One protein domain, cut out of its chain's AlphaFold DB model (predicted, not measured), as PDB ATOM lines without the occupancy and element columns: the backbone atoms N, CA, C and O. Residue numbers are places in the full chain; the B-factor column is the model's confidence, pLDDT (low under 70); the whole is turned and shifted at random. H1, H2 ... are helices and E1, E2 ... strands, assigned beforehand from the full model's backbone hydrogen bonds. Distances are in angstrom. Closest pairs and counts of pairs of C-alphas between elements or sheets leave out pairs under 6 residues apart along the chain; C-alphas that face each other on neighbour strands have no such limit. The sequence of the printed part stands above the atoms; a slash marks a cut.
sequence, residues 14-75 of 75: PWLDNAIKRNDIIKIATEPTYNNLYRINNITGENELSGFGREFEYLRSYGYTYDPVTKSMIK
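AT A GLANCE: This is residues 14 to 75 of the 75 residues of an uncharacterized protein of Propionispira arboris (UniProt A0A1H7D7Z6). A helix, H3, lies in the middle with a small two-stranded hairpin at each end, E1 and E2 near its first residues and E3 and E4 near its last. The short helix H2 packs on H3 at the E1 end, H1 lies beside the other part of H3, and a long link from H1 to H2 pairs briefly with E4 on its way. The printed part has 62 residues with three named helices and four named strands, in the order H1 H2 E1 E2 H3 E3 E4; both sheets, E1 - E2 and E3 - E4, are antiparallel. The class is mixed, helices and strands; the whole is only just compact, close to loose, with a radius of gyration of the C-alphas of 12.6 A and spans of 38 by 26 by 16 A.

IN THESE COORDINATES: Strands E1, residues 38 to 40, and E2, residues 47 to 49, each measure 7.0 A. E3, residues 65 to 67, measures 6.4 A, and E4, residues 72 to 74, 6.2 A, with C-alpha 74 at (45.562, 30.038, 120.555). H3, residues 51 to 61, is 15.6 A long and begins at C-alpha 51 (55.796, 44.052, 111.787). H1, residues 14 to 22, is 12.8 A long from C-alpha 14 (41.725, 46.447, 113.550); H2, residues 34 to 37, is 5.2 A long.

HOW THE PARTS SIT: In the hairpin E1 and E2, N 39 and O 48 are 2.8 A apart, within hydrogen-bond range. In the hairpin E3 and E4, N 65 and O 74 are 2.7 A apart, also within range. H2 touches H3, the closest C-alphas being those of Leu 37 and Gly 53, 3.9 A. The closest C-alphas of H3 and E4 are those of Leu 59 and Met 73, 7.5 A. H1 and H3 are close but not clearly touching, with C-alphas 16 and 59 closest at 7.7 A, at a shallow tilt of 30 degrees, the same way. H1 and H2 are apart. Every O i to N i+4 pair is within hydrogen-bond range in H1 and H3; H2 is too short for one.

THE WHOLE: The two C-alphas farthest apart are those of Arg 22 and Gly 45, 38.5 A. The printed part has no cut, and the link from H1 to H2, 11 residues, is long; its residues 26 to 27 pair antiparallel with residues 72 to 73 of E4. The mean pLDDT of the printed part is 96.2, and no printed residue is under 70.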
ATOM      1  N   PRO A  14      43.186  46.553 113.625       92.56
ATOM      2  CA  PRO A  14      41.725  46.447 113.550       92.56
ATOM      3  C   PRO A  14      41.235  45.022 113.251       92.56
ATOM      4  O   PRO A  14      40.211  44.591 113.778       92.56
ATOM      5  N   TRP A  15      41.969  44.276 112.425       94.00
ATOM      6  CA  TRP A  15      41.645  42.881 112.135       94.00
ATOM      7  C   TRP A  15      41.917  41.987 113.350       94.00
ATOM      8  O   TRP A  15      41.040  41.216 113.738       94.00
ATOM      9  N   LEU A  16      43.076  42.156 113.998       94.81
ATOM     10  CA  LEU A  16      43.441  41.423 115.213       94.81
ATOM     11  C   LEU A  16      42.458  41.697 116.351       94.81
ATOM     12  O   LEU A  16      42.017  40.758 116.996       94.81
ATOM     13  N   ASP A  17      42.039  42.947 116.556       96.00
ATOM     14  CA  ASP A  17      41.038  43.310 117.564       96.00
ATOM     15  C   ASP A  17      39.727  42.547 117.349       96.00
ATOM     16  O   ASP A  17      39.122  42.058 118.303       96.00
ATOM     17  N   ASN A  18      39.284  42.418 116.097       96.94
ATOM     18  CA  ASN A  18      38.070  41.679 115.765       96.94
ATOM     19  C   ASN A  18      38.244  40.162 115.922       96.94
ATOM     20  O   ASN A  18      37.323  39.508 116.406       96.94
ATOM     21  N   ALA A  19      39.402  39.610 115.551       97.06
ATOM     22  CA  ALA A  19      39.722  38.196 115.751       97.06
ATOM     23  C   ALA A  19      39.801  37.838 117.247       97.06
ATOM     24  O   ALA A  19      39.174  36.879 117.691       97.06
ATOM     25  N   ILE A  20      40.474  38.674 118.046       97.38
ATOM     26  CA  ILE A  20      40.581  38.541 119.505       97.38
ATOM     27  C   ILE A  20      39.195  38.594 120.155       97.38
ATOM     28  O   ILE A  20      38.895  37.771 121.015       97.38
ATOM     29  N   LYS A  21      38.321  39.525 119.742       97.69
ATOM     30  CA  LYS A  21      36.942  39.615 120.266       97.69
ATOM     31  C   LYS A  21      36.132  38.337 120.042       97.69
ATOM     32  O   LYS A  21      35.254  38.039 120.846       97.69
ATOM     33  N   ARG A  22      36.405  37.608 118.959       98.06
ATOM     34  CA  ARG A  22      35.762  36.326 118.646       98.06
ATOM     35  C   ARG A  22      36.486  35.113 119.241       98.06
ATOM     36  O   ARG A  22      35.959  34.011 119.141       98.06
ATOM     37  N   ASN A  23      37.645  35.311 119.877       97.44
ATOM     38  CA  ASN A  23      38.576  34.253 120.282       97.44
ATOM     39  C   ASN A  23      38.970  33.329 119.114       97.44
ATOM     40  O   ASN A  23      39.090  32.117 119.281       97.44
ATOM     41  N   ASP A  24      39.162  33.897 117.922       98.38
ATOM     42  CA  ASP A  24      39.577  33.123 116.751       98.38
ATOM     43  C   ASP A  24      40.949  32.476 116.986       98.38
ATOM     44  O   ASP A  24      41.837  33.092 117.581       98.38
ATOM     45  N   ILE A  25      41.154  31.275 116.435       98.00
ATOM     46  CA  ILE A  25      42.487  30.686 116.254       98.00
ATOM     47  C   ILE A  25      43.172  31.415 115.098       98.00
ATOM     48  O   ILE A  25      42.646  31.458 113.985       98.00
ATOM     49  N   ILE A  26      44.371  31.948 115.332       97.19
ATOM     50  CA  ILE A  26      45.088  32.734 114.323       97.19
ATOM     51  C   ILE A  26      46.250  31.913 113.780       97.19
ATOM     52  O   ILE A  26      47.231  31.668 114.476       97.19
ATOM     53  N   LYS A  27      46.160  31.486 112.521       96.19
ATOM     54  CA  LYS A  27      47.257  30.794 111.832       96.19
ATOM     55  C   LYS A  27      48.393  31.767 111.537       96.19
ATOM     56  O   LYS A  27      48.150  32.838 110.985       96.19
ATOM     57  N   ILE A  28      49.625  31.373 111.849       93.38
ATOM     58  CA  ILE A  28      50.821  32.130 111.474       93.38
ATOM     59  C   ILE A  28      51.703  31.269 110.570       93.38
ATOM     60  O   ILE A  28      52.035  30.134 110.892       93.38
ATOM     61  N   ALA A  29      52.054  31.804 109.400       89.19
ATOM     62  CA  ALA A  29      52.830  31.078 108.391       89.19
ATOM     63  C   ALA A  29      54.327  30.990 108.732       89.19
ATOM     64  O   ALA A  29      55.051  30.168 108.175       89.19
ATOM     65  N   THR A  30      54.794  31.847 109.638       93.06
ATOM     66  CA  THR A  30      56.203  31.986 110.002       93.06
ATOM     67  C   THR A  30      56.389  31.642 111.471       93.06
ATOM     68  O   THR A  30      55.644  32.109 112.330       93.06
ATOM     69  N   GLU A  31      57.403  30.831 111.767       95.88
ATOM     70  CA  GLU A  31      57.750  30.481 113.142       95.88
ATOM     71  C   GLU A  31      58.298  31.711 113.891       95.88
ATOM     72  O   GLU A  31      59.163  32.407 113.343       95.88
ATOM     73  N   PRO A  32      57.837  32.001 115.124       97.19
ATOM     74  CA  PRO A  32      58.233  33.180 115.895       97.19
ATOM     75  C   PRO A  32      59.629  33.026 116.519       97.19
ATOM     76  O   PRO A  32      59.812  33.062 117.734       97.19
ATOM     77  N   THR A  33      60.642  32.837 115.676       97.75
ATOM     78  CA  THR A  33      62.051  32.869 116.080       97.75
ATOM     79  C   THR A  33      62.519  34.312 116.271       97.75
ATOM     80  O   THR A  33      61.928  35.243 115.719       97.75
ATOM     81  N   TYR A  34      63.620  34.512 117.003       96.69
ATOM     82  CA  TYR A  34      64.188  35.846 117.234       96.69
ATOM     83  C   TYR A  34      64.394  36.633 115.928       96.69
ATOM     84  O   TYR A  34      63.959  37.774 115.820       96.69
ATOM     85  N   ASN A  35      64.957  35.993 114.900       96.31
ATOM     86  CA  ASN A  35      65.237  36.630 113.609       96.31
ATOM     87  C   ASN A  35      63.973  37.013 112.818       96.31
ATOM     88  O   ASN A  35      64.039  37.876 111.950       96.31
ATOM     89  N   ASN A  36      62.830  36.379 113.103       96.62
ATOM     90  CA  ASN A  36      61.552  36.712 112.471       96.62
ATOM     91  C   ASN A  36      60.790  37.786 113.268       96.62
ATOM     92  O   ASN A  36      60.087  38.625 112.693       96.62
ATOM     93  N   LEU A  37      60.927  37.780 114.598       97.12
ATOM     94  CA  LEU A  37      60.264  38.730 115.493       97.12
ATOM     95  C   LEU A  37      60.980  40.079 115.570       97.12
ATOM     96  O   LEU A  37      60.321  41.098 115.762       97.12
ATOM     97  N   TYR A  38      62.300  40.109 115.402       97.12
ATOM     98  CA  TYR A  38      63.112  41.313 115.543       97.12
ATOM     99  C   TYR A  38      63.795  41.693 114.232       97.12
ATOM    100  O   TYR A  38      64.060  40.861 113.369       97.12
ATOM    101  N   ARG A  39      64.086  42.984 114.086       95.56
ATOM    102  CA  ARG A  39      64.898  43.558 113.012       95.56
ATOM    103  C   ARG A  39      65.853  44.591 113.597       95.56
ATOM    104  O   ARG A  39      65.545  45.196 114.620       95.56
ATOM    105  N   ILE A  40      66.955  44.855 112.906       96.81
ATOM    106  CA  ILE A  40      67.825  45.985 113.241       96.81
ATOM    107  C   ILE A  40      67.153  47.271 112.750       96.81
ATOM    108  O   ILE A  40      66.731  47.376 111.594       96.81
ATOM    109  N   ASN A  41      67.028  48.256 113.632       95.00
ATOM    110  CA  ASN A  41      66.652  49.607 113.265       95.00
ATOM    111  C   ASN A  41      67.856  50.278 112.589       95.00
ATOM    112  O   ASN A  41      68.871  50.531 113.224       95.00
ATOM    113  N   ASN A  42      67.746  50.601 111.300       93.31
ATOM    114  CA  ASN A  42      68.867  51.159 110.531       93.31
ATOM    115  C   ASN A  42      69.276  52.587 110.946       93.31
ATOM    116  O   ASN A  42      70.292  53.081 110.469       93.31
ATOM    117  N   ILE A  43      68.487  53.262 111.787       94.88
ATOM    118  CA  ILE A  43      68.781  54.605 112.306       94.88
ATOM    119  C   ILE A  43      69.510  54.505 113.651       94.88
ATOM    120  O   ILE A  43      70.485  55.220 113.861       94.88
ATOM    121  N   THR A  44      69.048  53.639 114.559       95.62
ATOM    122  CA  THR A  44      69.617  53.519 115.916       95.62
ATOM    123  C   THR A  44      70.650  52.400 116.052       95.62
ATOM    124  O   THR A  44      71.440  52.416 116.988       95.62
ATOM    125  N   GLY A  45      70.656  51.427 115.139       96.50
ATOM    126  CA  GLY A  45      71.476  50.213 115.213       96.50
ATOM    127  C   GLY A  45      70.961  49.164 116.207       96.50
ATOM    128  O   GLY A  45      71.562  48.101 116.340       96.50
ATOM    129  N   GLU A  46      69.854  49.434 116.895       96.38
ATOM    130  CA  GLU A  46      69.303  48.558 117.930       96.38
ATOM    131  C   GLU A  46      68.282  47.569 117.360       96.38
ATOM    132  O   GLU A  46      67.663  47.808 116.322       96.38
ATOM    133  N   ASN A  47      68.066  46.455 118.064       96.19
ATOM    134  CA  ASN A  47      66.985  45.536 117.725       96.19
ATOM    135  C   ASN A  47      65.628  46.134 118.115       96.19
ATOM    136  O   ASN A  47      65.428  46.574 119.244       96.19
ATOM    137  N   GLU A  48      64.666  46.065 117.204       95.94
ATOM    138  CA  GLU A  48      63.267  46.398 117.457       95.94
ATOM    139  C   GLU A  48      62.341  45.323 116.884       95.94
ATOM    140  O   GLU A  48      62.728  44.556 116.000       95.94
ATOM    141  N   LEU A  49      61.094  45.274 117.356       95.56
ATOM    142  CA  LEU A  49      60.107  44.346 116.808       95.56
ATOM    143  C   LEU A  49      59.845  44.635 115.324       95.56
ATOM    144  O   LEU A  49      59.570  45.774 114.921       95.56
ATOM    145  N   SER A  50      59.855  43.576 114.519       93.81
ATOM    146  CA  SER A  50      59.366  43.590 113.143       93.81
ATOM    147  C   SER A  50      57.845  43.831 113.113       93.81
ATOM    148  O   SER A  50      57.180  43.874 114.150       93.81
ATOM    149  N   GLY A  51      57.261  43.999 111.920       92.44
ATOM    150  CA  GLY A  51      55.796  44.052 111.787       92.44
ATOM    151  C   GLY A  51      55.132  42.801 112.364       92.44
ATOM    152  O   GLY A  51      54.248  42.911 113.208       92.44
ATOM    153  N   PHE A  52      55.657  41.629 112.002       93.88
ATOM    154  CA  PHE A  52      55.232  40.343 112.549       93.88
ATOM    155  C   PHE A  52      55.486  40.240 114.060       93.88
ATOM    156  O   PHE A  52      54.607  39.810 114.800       93.88
ATOM    157  N   GLY A  53      56.643  40.708 114.540       95.81
ATOM    158  CA  GLY A  53      56.954  40.748 115.969       95.81
ATOM    159  C   GLY A  53      55.935  41.543 116.782       95.81
ATOM    160  O   GLY A  53      55.522  41.108 117.854       95.81
ATOM    161  N   ARG A  54      55.463  42.677 116.249       95.75
ATOM    162  CA  ARG A  54      54.402  43.469 116.886       95.75
ATOM    163  C   ARG A  54      53.060  42.741 116.908       95.75
ATOM    164  O   ARG A  54      52.390  42.794 117.930       95.75
ATOM    165  N   GLU A  55      52.673  42.057 115.829       95.19
ATOM    166  CA  GLU A  55      51.442  41.244 115.799       95.19
ATOM    167  C   GLU A  55      51.493  40.111 116.824       95.19
ATOM    168  O   GLU A  55      50.538  39.903 117.574       95.19
ATOM    169  N   PHE A  56      52.631  39.422 116.891       96.50
ATOM    170  CA  PHE A  56      52.867  38.319 117.813       96.50
ATOM    171  C   PHE A  56      52.778  38.767 119.277       96.50
ATOM    172  O   PHE A  56      52.000  38.203 120.049       96.50
ATOM    173  N   GLU A  57      53.507  39.821 119.656       96.56
ATOM    174  CA  GLU A  57      53.471  40.365 121.020       96.56
ATOM    175  C   GLU A  57      52.107  40.972 121.371       96.56
ATOM    176  O   GLU A  57      51.633  40.833 122.500       96.56
ATOM    177  N   TYR A  58      51.419  41.576 120.398       96.25
ATOM    178  CA  TYR A  58      50.062  42.068 120.600       96.25
ATOM    179  C   TYR A  58      49.114  40.928 120.977       96.25
ATOM    180  O   TYR A  58      48.445  41.010 122.003       96.25
ATOM    181  N   LEU A  59      49.108  39.825 120.228       96.75
ATOM    182  CA  LEU A  59      48.292  38.652 120.558       96.75
ATOM    183  C   LEU A  59      48.634  38.076 121.938       96.75
ATOM    184  O   LEU A  59      47.725  37.799 122.728       96.75
ATOM    185  N   ARG A  60      49.925  37.976 122.274       97.69
ATOM    186  CA  ARG A  60      50.375  37.524 123.602       97.69
ATOM    187  C   ARG A  60      49.859  38.402 124.733       97.69
ATOM    188  O   ARG A  60      49.401  37.875 125.744       97.69
ATOM    189  N   SER A  61      49.845  39.723 124.549       97.44
ATOM    190  CA  SER A  61      49.292  40.654 125.544       97.44
ATOM    191  C   SER A  61      47.788  40.468 125.800       97.44
ATOM    192  O   SER A  61      47.297  40.869 126.851       97.44
ATOM    193  N   TYR A  62      47.065  39.806 124.888       97.62
ATOM    194  CA  TYR A  62      45.646  39.453 125.027       97.62
ATOM    195  C   TYR A  62      45.411  37.992 125.442       97.62
ATOM    196  O   TYR A  62      44.266  37.527 125.415       97.62
ATOM    197  N   GLY A  63      46.463  37.282 125.856       98.00
ATOM    198  CA  GLY A  63      46.391  35.925 126.403       98.00
ATOM    199  C   GLY A  63      46.604  34.807 125.387       98.00
ATOM    200  O   GLY A  63      46.446  33.647 125.744       98.00
ATOM    201  N   TYR A  64      46.968  35.120 124.143       98.31
ATOM    202  CA  TYR A  64      47.290  34.087 123.166       98.31
ATOM    203  C   TYR A  64      48.691  33.501 123.388       98.31
ATOM    204  O   TYR A  64      49.635  34.192 123.774       98.31
ATOM    205  N   THR A  65      48.850  32.229 123.052       98.19
ATOM    206  CA  THR A  65      50.095  31.465 123.080       98.19
ATOM    207  C   THR A  65      50.323  30.800 121.731       98.19
ATOM    208  O   THR A  65      49.378  30.446 121.027       98.19
ATOM    209  N   TYR A  66      51.588  30.670 121.339       98.06
ATOM    210  CA  TYR A  66      51.942  29.989 120.101       98.06
ATOM    211  C   TYR A  66      51.956  28.480 120.309       98.06
ATOM    212  O   TYR A  66      52.710  27.973 121.139       98.06
ATOM    213  N   ASP A  67      51.171  27.777 119.503       97.75
ATOM    214  CA  ASP A  67      51.224  26.334 119.360       97.75
ATOM    215  C   ASP A  67      52.096  25.961 118.141       97.75
ATOM    216  O   ASP A  67      51.683  26.166 116.989       97.75
ATOM    217  N   PRO A  68      53.297  25.389 118.360       95.81
ATOM    218  CA  PRO A  68      54.208  25.017 117.286       95.81
ATOM    219  C   PRO A  68      53.750  23.795 116.483       95.81
ATOM    220  O   PRO A  68      54.276  23.596 115.385       95.81
ATOM    221  N   VAL A  69      52.810  22.990 116.996       96.19
ATOM    222  CA  VAL A  69      52.271  21.809 116.302       96.19
ATOM    223  C   VAL A  69      51.292  22.257 115.228       96.19
ATOM    224  O   VAL A  69      51.417  21.874 114.067       96.19
ATOM    225  N   THR A  70      50.341  23.117 115.593       96.19
ATOM    226  CA  THR A  70      49.344  23.615 114.639       96.19
ATOM    227  C   THR A  70      49.790  24.869 113.890       96.19
ATOM    228  O   THR A  70      49.092  25.271 112.957       96.19
ATOM    229  N   LYS A  71      50.923  25.481 114.260       96.94
ATOM    230  CA  LYS A  71      51.409  26.766 113.722       96.94
ATOM    231  C   LYS A  71      50.360  27.876 113.879       96.94
ATOM    232  O   LYS A  71      50.011  28.580 112.928       96.94
ATOM    233  N   SER A  72      49.819  27.996 115.089       97.81
ATOM    234  CA  SER A  72      48.723  28.925 115.389       97.81
ATOM    235  C   SER A  72      48.949  29.656 116.708       97.81
ATOM    236  O   SER A  72      49.590  29.133 117.611       97.81
ATOM    237  N   MET A  73      48.381  30.849 116.835       97.88
ATOM    238  CA  MET A  73      48.158  31.514 118.111       97.88
ATOM    239  C   MET A  73      46.789  31.080 118.642       97.88
ATOM    240  O   MET A  73      45.777  31.260 117.957       97.88
ATOM    241  N   ILE A  74      46.761  30.528 119.855       97.56
ATOM    242  CA  ILE A  74      45.562  30.038 120.555       97.56
ATOM    243  C   ILE A  74      45.455  30.677 121.942       97.56
ATOM    244  O   ILE A  74      46.480  30.997 122.536       97.56
ATOM    245  N   LYS A  75      44.242  30.881 122.452       94.00
ATOM    246  CA  LYS A  75      43.985  31.478 123.770       94.00
ATOM    247  C   LYS A  75      43.448  30.444 124.750       94.00
ATOM    248  O   LYS A  75      42.718  29.544 124.280       94.00
TER     249      LYS A  75